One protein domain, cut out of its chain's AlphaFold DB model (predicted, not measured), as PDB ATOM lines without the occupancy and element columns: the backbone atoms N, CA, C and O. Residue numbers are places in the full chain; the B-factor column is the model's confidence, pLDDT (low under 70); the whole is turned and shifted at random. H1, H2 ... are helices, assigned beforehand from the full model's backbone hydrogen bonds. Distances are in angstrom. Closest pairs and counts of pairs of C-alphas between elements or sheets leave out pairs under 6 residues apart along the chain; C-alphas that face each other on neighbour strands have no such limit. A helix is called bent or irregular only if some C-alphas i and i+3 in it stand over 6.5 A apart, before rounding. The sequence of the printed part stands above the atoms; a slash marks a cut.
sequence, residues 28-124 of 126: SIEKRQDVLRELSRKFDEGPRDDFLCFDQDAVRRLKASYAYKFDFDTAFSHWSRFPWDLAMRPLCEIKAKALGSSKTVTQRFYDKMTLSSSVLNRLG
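What this domain is: This is residues 28 to 124 of the 126 residues of an uncharacterized protein of Grifola frondosa (UniProt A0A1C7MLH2). Three longer helices, H1, H2 and H3, meet at steep tilts in a loose cluster, and a thin arm with two short helices, H4 and H5, runs off from it without touching any of the three. The kinked H3 packs on H2 and, near its beginning, on the later part of H1, while residues 28 to 35, of which 29 to 35 belong to H1, stick out from the cluster. The 97 printed residues hold five named helices, in the order H1 to H5, and no named strand; the class is all helix. The whole is loose, with a radius of gyration of the C-alphas of 16.9 A and spans of 48 by 41 by 31 A.

How they stand to each other: H1, residues 29 to 45, is followed by H2, residues 56 to 74. These two are close but not clearly touching: their closest C-alphas, those of Asp 44 and Arg 60, are 7.8 A apart. They run opposite ways at a steep tilt of 65 degrees. H3, residues 82 to 99, is irregular, with C-alphas 86 and 89 at 8.5 A, and has a kink of 85 degrees near residue 89. H2 and H3 touch, the closest C-alphas being those of Tyr 68 and Pro 83, 5.3 A apart; they run opposite ways at a steep tilt of 68 degrees, only just short of about perpendicular. H1 touches H3 with its residues 36 to 43 alone, and H3 touches H1 with residues 85 to 86 alone. The closest C-alphas of this pair, those of Ser 40 and Leu 86, are 5.5 A apart; the two helices run the same way at a steep tilt of 59 degrees. H4, residues 107 to 110, is apart from H1, H2 and H3; H5, residues 117 to 122, is apart from H1, H2, H3 and H4. In H1, H2 and H5 every O i to N i+4 pair is within hydrogen-bond range; in H3 12 of 14 are, and H4 is too short for such a pair.

Where its parts are: H1 begins with C-alpha 29 at (196.443, 213.800, 127.224) and measures 24.2 A from first to last C-alpha. H2 measures 26.3 A and H3 23.1 A. H3 ends with C-alpha 99 at (178.825, 196.688, 152.158). H5 ends with C-alpha 122 at (172.987, 216.016, 158.478).

The domain as a whole: The two C-alphas farthest apart, those of Asp 49 and Asn 121, are 50.8 A apart. The printed part has no cut, and its four links between helices are short. Residues 106 to 112 and 114 to 124 are among the stretches that stand free. The mean pLDDT of the printed part is 88.0; residues 47 to 50, 52 and 124 are under 70.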
ATOM      1  N   SER A  28     201.211 213.755 126.230       85.75
ATOM      2  CA  SER A  28     199.977 214.492 125.945       85.75
ATOM      3  C   SER A  28     198.753 213.696 126.403       85.75
ATOM      4  O   SER A  28     198.800 212.470 126.553       85.75
ATOM      5  N   ILE A  29     197.659 214.403 126.672       83.88
ATOM      6  CA  ILE A  29     196.443 213.800 127.224       83.88
ATOM      7  C   ILE A  29     195.904 212.720 126.280       83.88
ATOM      8  O   ILE A  29     195.560 211.635 126.739       83.88
ATOM      9  N   GLU A  30     195.904 212.979 124.976       90.25
ATOM     10  CA  GLU A  30     195.409 212.067 123.940       90.25
ATOM     11  C   GLU A  30     196.201 210.759 123.960       90.25
ATOM     12  O   GLU A  30     195.620 209.684 124.082       90.25
ATOM     13  N   LYS A  31     197.539 210.851 123.973       85.38
ATOM     14  CA  LYS A  31     198.418 209.676 124.027       85.38
ATOM     15  C   LYS A  31     198.211 208.866 125.301       85.38
ATOM     16  O   LYS A  31     198.180 207.640 125.248       85.38
ATOM     17  N   ARG A  32     198.041 209.531 126.449       82.62
ATOM     18  CA  ARG A  32     197.736 208.843 127.712       82.62
ATOM     19  C   ARG A  32     196.402 208.106 127.639       82.62
ATOM     20  O   ARG A  32     196.322 206.958 128.064       82.62
ATOM     21  N   GLN A  33     195.371 208.745 127.092       87.44
ATOM     22  CA  GLN A  33     194.056 208.129 126.944       87.44
ATOM     23  C   GLN A  33     194.086 206.938 125.985       87.44
ATOM     24  O   GLN A  33     193.487 205.914 126.293       87.44
ATOM     25  N   ASP A  34     194.792 207.040 124.861       87.75
ATOM     26  CA  ASP A  34     194.883 205.950 123.887       87.75
ATOM     27  C   ASP A  34     195.596 204.730 124.460       87.75
ATOM     28  O   ASP A  34     195.107 203.611 124.302       87.75
ATOM     29  N   VAL A  35     196.675 204.945 125.217       87.25
ATOM     30  CA  VAL A  35     197.354 203.873 125.954       87.25
ATOM     31  C   VAL A  35     196.393 203.205 126.943       87.25
ATOM     32  O   VAL A  35     196.281 201.981 126.948       87.25
ATOM     33  N   LEU A  36     195.646 203.977 127.741       85.75
ATOM     34  CA  LEU A  36     194.674 203.409 128.684       85.75
ATOM     35  C   LEU A  36     193.539 202.656 127.974       85.75
ATOM     36  O   LEU A  36     193.147 201.582 128.428       85.75
ATOM     37  N   ARG A  37     193.037 203.166 126.842       86.69
ATOM     38  CA  ARG A  37     192.015 202.494 126.021       86.69
ATOM     39  C   ARG A  37     192.529 201.180 125.444       86.69
ATOM     40  O   ARG A  37     191.806 200.187 125.450       86.69
ATOM     41  N   GLU A  38     193.762 201.162 124.945       90.06
ATOM     42  CA  GLU A  38     194.382 199.955 124.402       90.06
ATOM     43  C   GLU A  38     194.567 198.890 125.484       90.06
ATOM     44  O   GLU A  38     194.209 197.730 125.279       90.06
ATOM     45  N   LEU A  39     195.068 199.286 126.653       87.88
ATOM     46  CA  LEU A  39     195.238 198.391 127.796       87.88
ATOM     47  C   LEU A  39     193.901 197.868 128.316       87.88
ATOM     48  O   LEU A  39     193.790 196.684 128.616       87.88
ATOM     49  N   SER A  40     192.883 198.727 128.372       87.00
ATOM     50  CA  SER A  40     191.527 198.340 128.758       87.00
ATOM     51  C   SER A  40     190.945 197.295 127.811       87.00
ATOM     52  O   SER A  40     190.434 196.286 128.289       87.00
ATOM     53  N   ARG A  41     191.108 197.459 126.488       89.06
ATOM     54  CA  ARG A  41     190.707 196.424 125.521       89.06
ATOM     55  C   ARG A  41     191.450 195.115 125.744       89.06
ATOM     56  O   ARG A  41     190.805 194.086 125.868       89.06
ATOM     57  N   LYS A  42     192.781 195.150 125.859       88.94
ATOM     58  CA  LYS A  42     193.585 193.932 126.084       88.94
ATOM     59  C   LYS A  42     193.190 193.208 127.371       88.94
ATOM     60  O   LYS A  42     193.155 191.984 127.406       88.94
ATOM     61  N   PHE A  43     192.886 193.960 128.426       88.12
ATOM     62  CA  PHE A  43     192.418 193.409 129.692       88.12
ATOM     63  C   PHE A  43     191.040 192.746 129.555       88.12
ATOM     64  O   PHE A  43     190.834 191.631 130.041       88.12
ATOM     65  N   ASP A  44     190.108 193.398 128.858       85.62
ATOM     66  CA  ASP A  44     188.771 192.852 128.615       85.62
ATOM     67  C   ASP A  44     188.820 191.615 127.700       85.62
ATOM     68  O   ASP A  44     188.146 190.621 127.963       85.62
ATOM     69  N   GLU A  45     189.712 191.616 126.706       85.81
ATOM     70  CA  GLU A  45     189.961 190.509 125.773       85.81
ATOM     71  C   GLU A  45     190.613 189.273 126.412       85.81
ATOM     72  O   GLU A  45     190.548 188.202 125.807       85.81
ATOM     73  N   GLY A  46     191.209 189.404 127.606       74.38
ATOM     74  CA  GLY A  46     191.845 188.313 128.357       74.38
ATOM     75  C   GLY A  46     190.935 187.094 128.579       74.38
ATOM     76  O   GLY A  46     189.720 187.186 128.379       74.38
ATOM     77  N   PRO A  47     191.503 185.959 129.024       68.50
ATOM     78  CA  PRO A  47     191.220 184.622 128.499       68.50
ATOM     79  C   PRO A  47     189.727 184.359 128.303       68.50
ATOM     80  O   PRO A  47     188.939 184.418 129.249       68.50
ATOM     81  N   ARG A  48     189.348 184.122 127.042       65.69
ATOM     82  CA  ARG A  48     187.955 183.908 126.624       65.69
ATOM     83  C   ARG A  48     187.497 182.467 126.832       65.69
ATOM     84  O   ARG A  48     186.318 182.252 127.092       65.69
ATOM     85  N   ASP A  49     188.432 181.524 126.780       63.06
ATOM     86  CA  ASP A  49     188.119 180.096 126.672       63.06
ATOM     87  C   ASP A  49     188.173 179.358 128.026       63.06
ATOM     88  O   ASP A  49     187.689 178.234 128.138       63.06
ATOM     89  N   ASP A  50     188.667 180.009 129.087       65.12
ATOM     90  CA  ASP A  50     188.923 179.368 130.390       65.12
ATOM     91  C   ASP A  50     187.745 179.470 131.382       65.12
ATOM     92  O   ASP A  50     187.770 178.865 132.454       65.12
ATOM     93  N   PHE A  51     186.693 180.231 131.048       74.44
ATOM     94  CA  PHE A  51     185.583 180.543 131.963       74.44
ATOM     95  C   PHE A  51     184.218 180.036 131.487       74.44
ATOM     96  O   PHE A  51     183.196 180.661 131.764       74.44
ATOM     97  N   LEU A  52     184.178 178.890 130.800       67.56
ATOM     98  CA  LEU A  52     182.947 178.312 130.232       67.56
ATOM     99  C   LEU A  52     181.809 178.103 131.256       67.56
ATOM    100  O   LEU A  52     180.651 177.982 130.866       67.56
ATOM    101  N   CYS A  53     182.119 178.069 132.556       81.31
ATOM    102  CA  CYS A  53     181.150 177.919 133.643       81.31
ATOM    103  C   CYS A  53     180.619 179.239 134.237       81.31
ATOM    104  O   CYS A  53     179.753 179.192 135.110       81.31
ATOM    105  N   PHE A  54     181.105 180.402 133.793       82.81
ATOM    106  CA  PHE A  54     180.712 181.708 134.330       82.81
ATOM    107  C   PHE A  54     180.008 182.573 133.283       82.81
ATOM    108  O   PHE A  54     180.368 182.582 132.105       82.81
ATOM    109  N   ASP A  55     179.027 183.362 133.727       88.81
ATOM    110  CA  ASP A  55     178.485 184.433 132.898       88.81
ATOM    111  C   ASP A  55     179.518 185.560 132.717       88.81
ATOM    112  O   ASP A  55     180.468 185.720 133.489       88.81
ATOM    113  N   GLN A  56     179.333 186.371 131.676       85.94
ATOM    114  CA  GLN A  56     180.272 187.451 131.347       85.94
ATOM    115  C   GLN A  56     180.450 188.448 132.503       85.94
ATOM    116  O   GLN A  56     181.540 188.986 132.704       85.94
ATOM    117  N   ASP A  57     179.409 188.675 133.303       87.44
ATOM    118  CA  ASP A  57     179.474 189.595 134.437       87.44
ATOM    119  C   ASP A  57     180.252 189.011 135.624       87.44
ATOM    120  O   ASP A  57     181.025 189.730 136.264       87.44
ATOM    121  N   ALA A  58     180.132 187.711 135.913       89.25
ATOM    122  CA  ALA A  58     180.993 187.036 136.876       89.25
ATOM    123  C   ALA A  58     182.445 187.019 136.403       89.25
ATOM    124  O   ALA A  58     183.321 187.323 137.209       89.25
ATOM    125  N   VAL A  59     182.707 186.771 135.115       90.44
ATOM    126  CA  VAL A  59     184.066 186.839 134.554       90.44
ATOM    127  C   VAL A  59     184.661 188.236 134.723       90.44
ATOM    128  O   VAL A  59     185.795 188.370 135.183       90.44
ATOM    129  N   ARG A  60     183.904 189.301 134.433       89.94
ATOM    130  CA  ARG A  60     184.361 190.688 134.644       89.94
ATOM    131  C   ARG A  60     184.692 190.976 136.105       89.94
ATOM    132  O   ARG A  60     185.734 191.566 136.389       89.94
ATOM    133  N   ARG A  61     183.834 190.550 137.040       91.50
ATOM    134  CA  ARG A  61     184.094 190.693 138.483       91.50
ATOM    135  C   ARG A  61     185.316 189.889 138.914       91.50
ATOM    136  O   ARG A  61     186.130 190.401 139.679       91.50
ATOM    137  N   LEU A  62     185.481 188.677 138.390       91.62
ATOM    138  CA  LEU A  62     186.629 187.825 138.673       91.62
ATOM    139  C   LEU A  62     187.922 188.488 138.196       91.62
ATOM    140  O   LEU A  62     188.819 188.696 139.010       91.62
ATOM    141  N   LYS A  63     187.981 188.926 136.931       91.69
ATOM    142  CA  LYS A  63     189.113 189.679 136.366       91.69
ATOM    143  C   LYS A  63     189.456 190.904 137.215       91.69
ATOM    144  O   LYS A  63     190.618 191.107 137.552       91.69
ATOM    145  N   ALA A  64     188.454 191.694 137.604       93.69
ATOM    146  CA  ALA A  64     188.644 192.875 138.444       93.69
ATOM    147  C   ALA A  64     189.205 192.529 139.833       93.69
ATOM    148  O   ALA A  64     190.166 193.148 140.290       93.69
ATOM    149  N   SER A  65     188.632 191.517 140.490       94.69
ATOM    150  CA  SER A  65     189.072 191.057 141.810       94.69
ATOM    151  C   SER A  65     190.498 190.499 141.777       94.69
ATOM    152  O   SER A  65     191.304 190.805 142.655       94.69
ATOM    153  N   TYR A  66     190.831 189.758 140.717       93.12
ATOM    154  CA  TYR A  66     192.161 189.218 140.491       93.12
ATOM    155  C   TYR A  66     193.167 190.335 140.232       93.12
ATOM    156  O   TYR A  66     194.201 190.367 140.884       93.12
ATOM    157  N   ALA A  67     192.849 191.292 139.355       92.81
ATOM    158  CA  ALA A  67     193.715 192.438 139.090       92.81
ATOM    159  C   ALA A  67     194.008 193.237 140.367       92.81
ATOM    160  O   ALA A  67     195.157 193.588 140.612       92.81
ATOM    161  N   TYR A  68     192.994 193.475 141.205       94.62
ATOM    162  CA  TYR A  68     193.155 194.157 142.490       94.62
ATOM    163  C   TYR A  68     194.078 193.396 143.449       94.62
ATOM    164  O   TYR A  68     194.972 193.997 144.045       94.62
ATOM    165  N   LYS A  69     193.882 192.079 143.592       95.31
ATOM    166  CA  LYS A  69     194.695 191.248 144.488       95.31
ATOM    167  C   LYS A  69     196.123 191.064 143.972       95.31
ATOM    168  O   LYS A  69     197.068 191.245 144.727       95.31
ATOM    169  N   PHE A  70     196.282 190.742 142.693       93.94
ATOM    170  CA  PHE A  70     197.587 190.555 142.071       93.94
ATOM    171  C   PHE A  70     198.430 191.826 142.171       93.94
ATOM    172  O   PHE A  70     199.594 191.764 142.550       93.94
ATOM    173  N   ASP A  71     197.841 192.985 141.881       94.31
ATOM    174  CA  ASP A  71     198.528 194.270 141.987       94.31
ATOM    175  C   ASP A  71     198.855 194.638 143.446       94.31
ATOM    176  O   ASP A  71     199.923 195.178 143.713       94.31
ATOM    177  N   PHE A  72     198.008 194.281 144.418       93.44
ATOM    178  CA  PHE A  72     198.354 194.409 145.840       93.44
ATOM    179  C   PHE A  72     199.589 193.591 146.225       93.44
ATOM    180  O   PHE A  72     200.476 194.101 146.911       93.44
ATOM    181  N   ASP A  73     199.623 192.334 145.783       94.25
ATOM    182  CA  ASP A  73     200.643 191.360 146.163       94.25
ATOM    183  C   ASP A  73     201.979 191.622 145.436       94.25
ATOM    184  O   ASP A  73     203.043 191.302 145.963       94.25
ATOM    185  N   THR A  74     201.945 192.207 144.232       92.12
ATOM    186  CA  THR A  74     203.129 192.353 143.361       92.12
ATOM    187  C   THR A  74     203.648 193.782 143.218       92.12
ATOM    188  O   THR A  74     204.819 193.970 142.874       92.12
ATOM    189  N   ALA A  75     202.829 194.808 143.479       89.50
ATOM    190  CA  ALA A  75     203.293 196.187 143.410       89.50
ATOM    191  C   ALA A  75     204.187 196.522 144.609       89.50
ATOM    192  O   ALA A  75     203.840 196.274 145.760       89.50
ATOM    193  N   PHE A  76     205.309 197.193 144.337       83.25
ATOM    194  CA  PHE A  76     206.294 197.579 145.352       83.25
ATOM    195  C   PHE A  76     205.707 198.377 146.527       83.25
ATOM    196  O   PHE A  76     206.159 198.231 147.656       83.25
ATOM    197  N   SER A  77     204.723 199.240 146.266       86.69
ATOM    198  CA  SER A  77     204.098 200.092 147.284       86.69
ATOM    199  C   SER A  77     202.773 199.553 147.814       86.69
ATOM    200  O   SER A  77     202.116 200.283 148.547       86.69
ATOM    201  N   HIS A  78     202.379 198.335 147.422       81.50
ATOM    202  CA  HIS A  78     201.014 197.818 147.524       81.50
ATOM    203  C   HIS A  78     199.979 198.712 146.821       81.50
ATOM    204  O   HIS A  78     199.818 199.884 147.142       81.50
ATOM    205  N   TRP A  79     199.247 198.142 145.863       80.50
ATOM    206  CA  TRP A  79     198.282 198.853 145.012       80.50
ATOM    207  C   TRP A  79     198.895 199.991 144.180       80.50
ATOM    208  O   TRP A  79     199.121 201.115 144.628       80.50
ATOM    209  N   SER A  80     199.095 199.720 142.899       89.12
ATOM    210  CA  SER A  80     199.301 200.742 141.886       89.12
ATOM    211  C   SER A  80     197.965 201.371 141.446       89.12
ATOM    212  O   SER A  80     196.876 201.064 141.938       89.12
ATOM    213  N   ARG A  81     198.035 202.295 140.482       88.25
ATOM    214  CA  ARG A  81     196.850 202.875 139.825       88.25
ATOM    215  C   ARG A  81     196.152 201.905 138.865       88.25
ATOM    216  O   ARG A  81     194.997 202.130 138.518       88.25
ATOM    217  N   PHE A  82     196.823 200.823 138.481       87.69
ATOM    218  CA  PHE A  82     196.385 199.894 137.446       87.69
ATOM    219  C   PHE A  82     194.965 199.325 137.627       87.69
ATOM    220  O   PHE A  82     194.145 199.512 136.724       87.69
ATOM    221  N   PRO A  83     194.618 198.668 138.755       91.88
ATOM    222  CA  PRO A  83     193.292 198.066 138.910       91.88
ATOM    223  C   PRO A  83     192.181 199.124 138.898       91.88
ATOM    224  O   PRO A  83     191.077 198.868 138.420       91.88
ATOM    225  N   TRP A  84     192.484 200.334 139.366       91.06
ATOM    226  CA  TRP A  84     191.549 201.453 139.385       91.06
ATOM    227  C   TRP A  84     191.318 202.034 137.995       91.06
ATOM    228  O   TRP A  84     190.184 202.344 137.654       91.06
ATOM    229  N   ASP A  85     192.356 202.160 137.176       90.00
ATOM    230  CA  ASP A  85     192.215 202.764 135.852       90.00
ATOM    231  C   ASP A  85     191.504 201.816 134.862       90.00
ATOM    232  O   ASP A  85     190.814 202.284 133.957       90.00
ATOM    233  N   LEU A  86     191.612 200.493 135.051       88.62
ATOM    234  CA  LEU A  86     191.017 199.495 134.148       88.62
ATOM    235  C   LEU A  86     189.697 198.891 134.636       88.62
ATOM    236  O   LEU A  86     188.831 198.573 133.822       88.62
ATOM    237  N   ALA A  87     189.539 198.708 135.947       91.94
ATOM    238  CA  ALA A  87     188.466 197.903 136.522       91.94
ATOM    239  C   ALA A  87     187.648 198.655 137.588       91.94
ATOM    240  O   ALA A  87     186.983 198.025 138.409       91.94
ATOM    241  N   MET A  88     187.629 199.995 137.564       91.88
ATOM    242  CA  MET A  88     186.904 200.796 138.566       91.88
ATOM    243  C   MET A  88     185.443 200.368 138.731       91.88
ATOM    244  O   MET A  88     184.984 200.120 139.840       91.88
ATOM    245  N   ARG A  89     184.700 200.265 137.622       91.69
ATOM    246  CA  ARG A  89     183.266 199.950 137.646       91.69
ATOM    247  C   ARG A  89     182.970 198.606 138.337       91.69
ATOM    248  O   ARG A  89     182.188 198.621 139.289       91.69
ATOM    249  N   PRO A  90     183.573 197.472 137.927       93.75
ATOM    250  CA  PRO A  90     183.351 196.203 138.617       93.75
ATOM    251  C   PRO A  90     183.881 196.202 140.061       93.75
ATOM    252  O   PRO A  90     183.260 195.580 140.919       93.75
ATOM    253  N   LEU A  91     184.958 196.934 140.379       95.19
ATOM    254  CA  LEU A  91     185.433 197.070 141.765       95.19
ATOM    255  C   LEU A  91     184.432 197.817 142.655       95.19
ATOM    256  O   LEU A  91     184.167 197.383 143.777       95.19
ATOM    257  N   CYS A  92     183.832 198.900 142.157       94.56
ATOM    258  CA  CYS A  92     182.756 199.601 142.855       94.56
ATOM    259  C   CYS A  92     181.547 198.688 143.077       94.56
ATOM    260  O   CYS A  92     180.986 198.693 144.168       94.56
ATOM    261  N   GLU A  93     181.167 197.880 142.083       93.25
ATOM    262  CA  GLU A  93     180.072 196.913 142.218       93.25
ATOM    263  C   GLU A  93     180.374 195.863 143.297       93.25
ATOM    264  O   GLU A  93     179.539 195.625 144.171       93.25
ATOM    265  N   ILE A  94     181.577 195.275 143.275       94.69
ATOM    266  CA  ILE A  94     182.035 194.319 144.293       94.69
ATOM    267  C   ILE A  94     181.958 194.959 145.681       94.69
ATOM    268  O   ILE A  94     181.376 194.382 146.601       94.69
ATOM    269  N   LYS A  95     182.503 196.171 145.837       94.88
ATOM    270  CA  LYS A  95     182.523 196.865 147.127       94.88
ATOM    271  C   LYS A  95     181.121 197.228 147.610       94.88
ATOM    272  O   LYS A  95     180.837 197.058 148.792       94.88
ATOM    273  N   ALA A  96     180.252 197.702 146.719       94.25
ATOM    274  CA  ALA A  96     178.875 198.053 147.051       94.25
ATOM    275  C   ALA A  96     178.093 196.825 147.535       94.25
ATOM    276  O   ALA A  96     177.466 196.885 148.589       94.25
ATOM    277  N   LYS A  97     178.206 195.694 146.824       92.12
ATOM    278  CA  LYS A  97     177.596 194.418 147.231       92.12
ATOM    279  C   LYS A  97     178.147 193.900 148.560       92.12
ATOM    280  O   LYS A  97     177.387 193.366 149.356       92.12
ATOM    281  N   ALA A  98     179.443 194.084 148.819       94.44
ATOM    282  CA  ALA A  98     180.064 193.670 150.077       94.44
ATOM    283  C   ALA A  98     179.622 194.515 151.287       94.44
ATOM    284  O   ALA A  98     179.606 194.010 152.405       94.44
ATOM    285  N   LEU A  99     179.286 195.795 151.086       93.88
ATOM    286  CA  LEU A  99     178.825 196.688 152.158       93.88
ATOM    287  C   LEU A  99     177.321 196.573 152.449       93.88
ATOM    288  O   LEU A  99     176.885 197.006 153.513       93.88
ATOM    289  N   GLY A 100     176.531 196.013 151.529       91.75
ATOM    290  CA  GLY A 100     175.106 195.769 151.732       91.75
ATOM    291  C   GLY A 100     174.254 196.119 150.516       91.75
ATOM    292  O   GLY A 100     174.580 195.787 149.375       91.75
ATOM    293  N   SER A 101     173.106 196.756 150.767       88.56
ATOM    294  CA  SER A 101     172.128 197.052 149.723       88.56
ATOM    295  C   SER A 101     172.649 198.108 148.746       88.56
ATOM    296  O   SER A 101     173.107 199.186 149.115       88.56
ATOM    297  N   SER A 102     172.552 197.791 147.458       91.94
ATOM    298  CA  SER A 102     172.893 198.696 146.365       91.94
ATOM    299  C   SER A 102     171.810 198.639 145.292       91.94
ATOM    300  O   SER A 102     171.066 197.661 145.190       91.94
ATOM    301  N   LYS A 103     171.679 199.718 144.516       91.06
ATOM    302  CA  LYS A 103     170.743 199.800 143.392       91.06
ATOM    303  C   LYS A 103     171.492 200.209 142.137       91.06
ATOM    304  O   LYS A 103     172.211 201.206 142.141       91.06
ATOM    305  N   THR A 104     171.286 199.458 141.063       91.31
ATOM    306  CA  THR A 104     171.793 199.819 139.742       91.31
ATOM    307  C   THR A 104     170.934 200.930 139.160       91.31
ATOM    308  O   THR A 104     169.707 200.839 139.148       91.31
ATOM    309  N   VAL A 105     171.581 201.974 138.657       93.38
ATOM    310  CA  VAL A 105     170.926 203.095 137.984       93.38
ATOM    311  C   VAL A 105     171.489 203.235 136.579       93.38
ATOM    312  O   VAL A 105     172.664 202.969 136.338       93.38
ATOM    313  N   THR A 106     170.651 203.646 135.630       94.94
ATOM    314  CA  THR A 106     171.137 203.963 134.280       94.94
ATOM    315  C   THR A 106     171.988 205.232 134.309       94.94
ATOM    316  O   THR A 106     171.747 206.111 135.142       94.94
ATOM    317  N   GLN A 107     172.897 205.376 133.343       93.19
ATOM    318  CA  GLN A 107     173.755 206.559 133.215       93.19
ATOM    319  C   GLN A 107     172.949 207.869 133.228       93.19
ATOM    320  O   GLN A 107     173.244 208.766 134.005       93.19
ATOM    321  N   ARG A 108     171.842 207.932 132.474       96.25
ATOM    322  CA  ARG A 108     170.977 209.122 132.384       96.25
ATOM    323  C   ARG A 108     170.417 209.577 133.736       96.25
ATOM    324  O   ARG A 108     170.190 210.769 133.932       96.25
ATOM    325  N   PHE A 109     170.125 208.632 134.627       94.94
ATOM    326  CA  PHE A 109     169.681 208.955 135.981       94.94
ATOM    327  C   PHE A 109     170.867 209.353 136.854       94.94
ATOM    328  O   PHE A 109     170.775 210.367 137.536       94.94
ATOM    329  N   TYR A 110     171.971 208.600 136.789       92.56
ATOM    330  CA  TYR A 110     173.191 208.888 137.545       92.56
ATOM    331  C   TYR A 110     173.715 210.308 137.287       92.56
ATOM    332  O   TYR A 110     173.984 211.031 138.238       92.56
ATOM    333  N   ASP A 111     173.743 210.750 136.028       94.38
ATOM    334  CA  ASP A 111     174.216 212.087 135.636       94.38
ATOM    335  C   ASP A 111     173.382 213.231 136.236       94.38
ATOM    336  O   ASP A 111     173.839 214.370 136.315       94.38
ATOM    337  N   LYS A 112     172.142 212.941 136.644       94.56
ATOM    338  CA  LYS A 112     171.223 213.903 137.264       94.56
ATOM    339  C   LYS A 112     171.153 213.772 138.783       94.56
ATOM    340  O   LYS A 112     170.480 214.580 139.421       94.56
ATOM    341  N   MET A 113     171.782 212.753 139.366       93.56
ATOM    342  CA  MET A 113     171.787 212.566 140.811       93.56
ATOM    343  C   MET A 113     172.735 213.569 141.456       93.56
ATOM    344  O   MET A 113     173.919 213.626 141.143       93.56
ATOM    345  N   THR A 114     172.209 214.333 142.405       92.00
ATOM    346  CA  THR A 114     172.991 215.235 143.244       92.00
ATOM    347  C   THR A 114     172.777 214.873 144.705       92.00
ATOM    348  O   THR A 114     171.705 214.415 145.111       92.00
ATOM    349  N   LEU A 115     173.817 215.055 145.515       89.38
ATOM    350  CA  LEU A 115     173.667 214.986 146.961       89.38
ATOM    351  C   LEU A 115     173.041 216.298 147.429       89.38
ATOM    352  O   LEU A 115     173.597 217.369 147.202       89.38
ATOM    353  N   SER A 116     171.877 216.216 148.074       90.06
ATOM    354  CA  SER A 116     171.236 217.396 148.655       90.06
ATOM    355  C   SER A 116     172.110 217.990 149.762       90.06
ATOM    356  O   SER A 116     172.566 217.263 150.650       90.06
ATOM    357  N   SER A 117     172.261 219.315 149.779       85.19
ATOM    358  CA  SER A 117     172.972 220.038 150.840       85.19
ATOM    359  C   SER A 117     172.401 219.741 152.230       85.19
ATOM    360  O   SER A 117     173.150 219.603 153.192       85.19
ATOM    361  N   SER A 118     171.082 219.542 152.348       85.25
ATOM    362  CA  SER A 118     170.446 219.175 153.622       85.25
ATOM    363  C   SER A 118     170.870 217.793 154.134       85.25
ATOM    364  O   SER A 118     170.943 217.580 155.344       85.25
ATOM    365  N   VAL A 119     171.180 216.862 153.227       86.56
ATOM    366  CA  VAL A 119     171.687 215.527 153.569       86.56
ATOM    367  C   VAL A 119     173.153 215.610 153.985       86.56
ATOM    368  O   VAL A 119     173.523 215.010 154.989       86.56
ATOM    369  N   LEU A 120     173.969 216.391 153.271       84.81
ATOM    370  CA  LEU A 120     175.379 216.604 153.616       84.81
ATOM    371  C   LEU A 120     175.537 217.232 155.008       84.81
ATOM    372  O   LEU A 120     176.292 216.713 155.829       84.81
ATOM    373  N   ASN A 121     174.737 218.257 155.314       86.06
ATOM    374  CA  ASN A 121     174.745 218.913 156.624       86.06
ATOM    375  C   ASN A 121     174.349 217.949 157.754       86.06
ATOM    376  O   ASN A 121     174.935 217.976 158.832       86.06
ATOM    377  N   ARG A 122     173.391 217.044 157.504       82.25
ATOM    378  CA  ARG A 122     172.987 216.016 158.478       82.25
ATOM    379  C   ARG A 122     174.084 214.975 158.726       82.25
ATOM    380  O   ARG A 122     174.142 214.404 159.808       82.25
ATOM    381  N   LEU A 123     174.939 214.724 157.736       82.06
ATOM    382  CA  LEU A 123     176.041 213.763 157.819       82.06
ATOM    383  C   LEU A 123     177.311 214.342 158.471       82.06
ATOM    384  O   LEU A 123     178.326 213.648 158.530       82.06
ATOM    385  N   GLY A 124     177.262 215.575 158.991       63.12
ATOM    386  CA  GLY A 124     178.318 216.134 159.841       63.12
ATOM    387  C   GLY A 124     179.641 216.385 159.118       63.12
ATOM    388  O   GLY A 124     180.704 216.283 159.724       63.12
TER     389      GLY A 124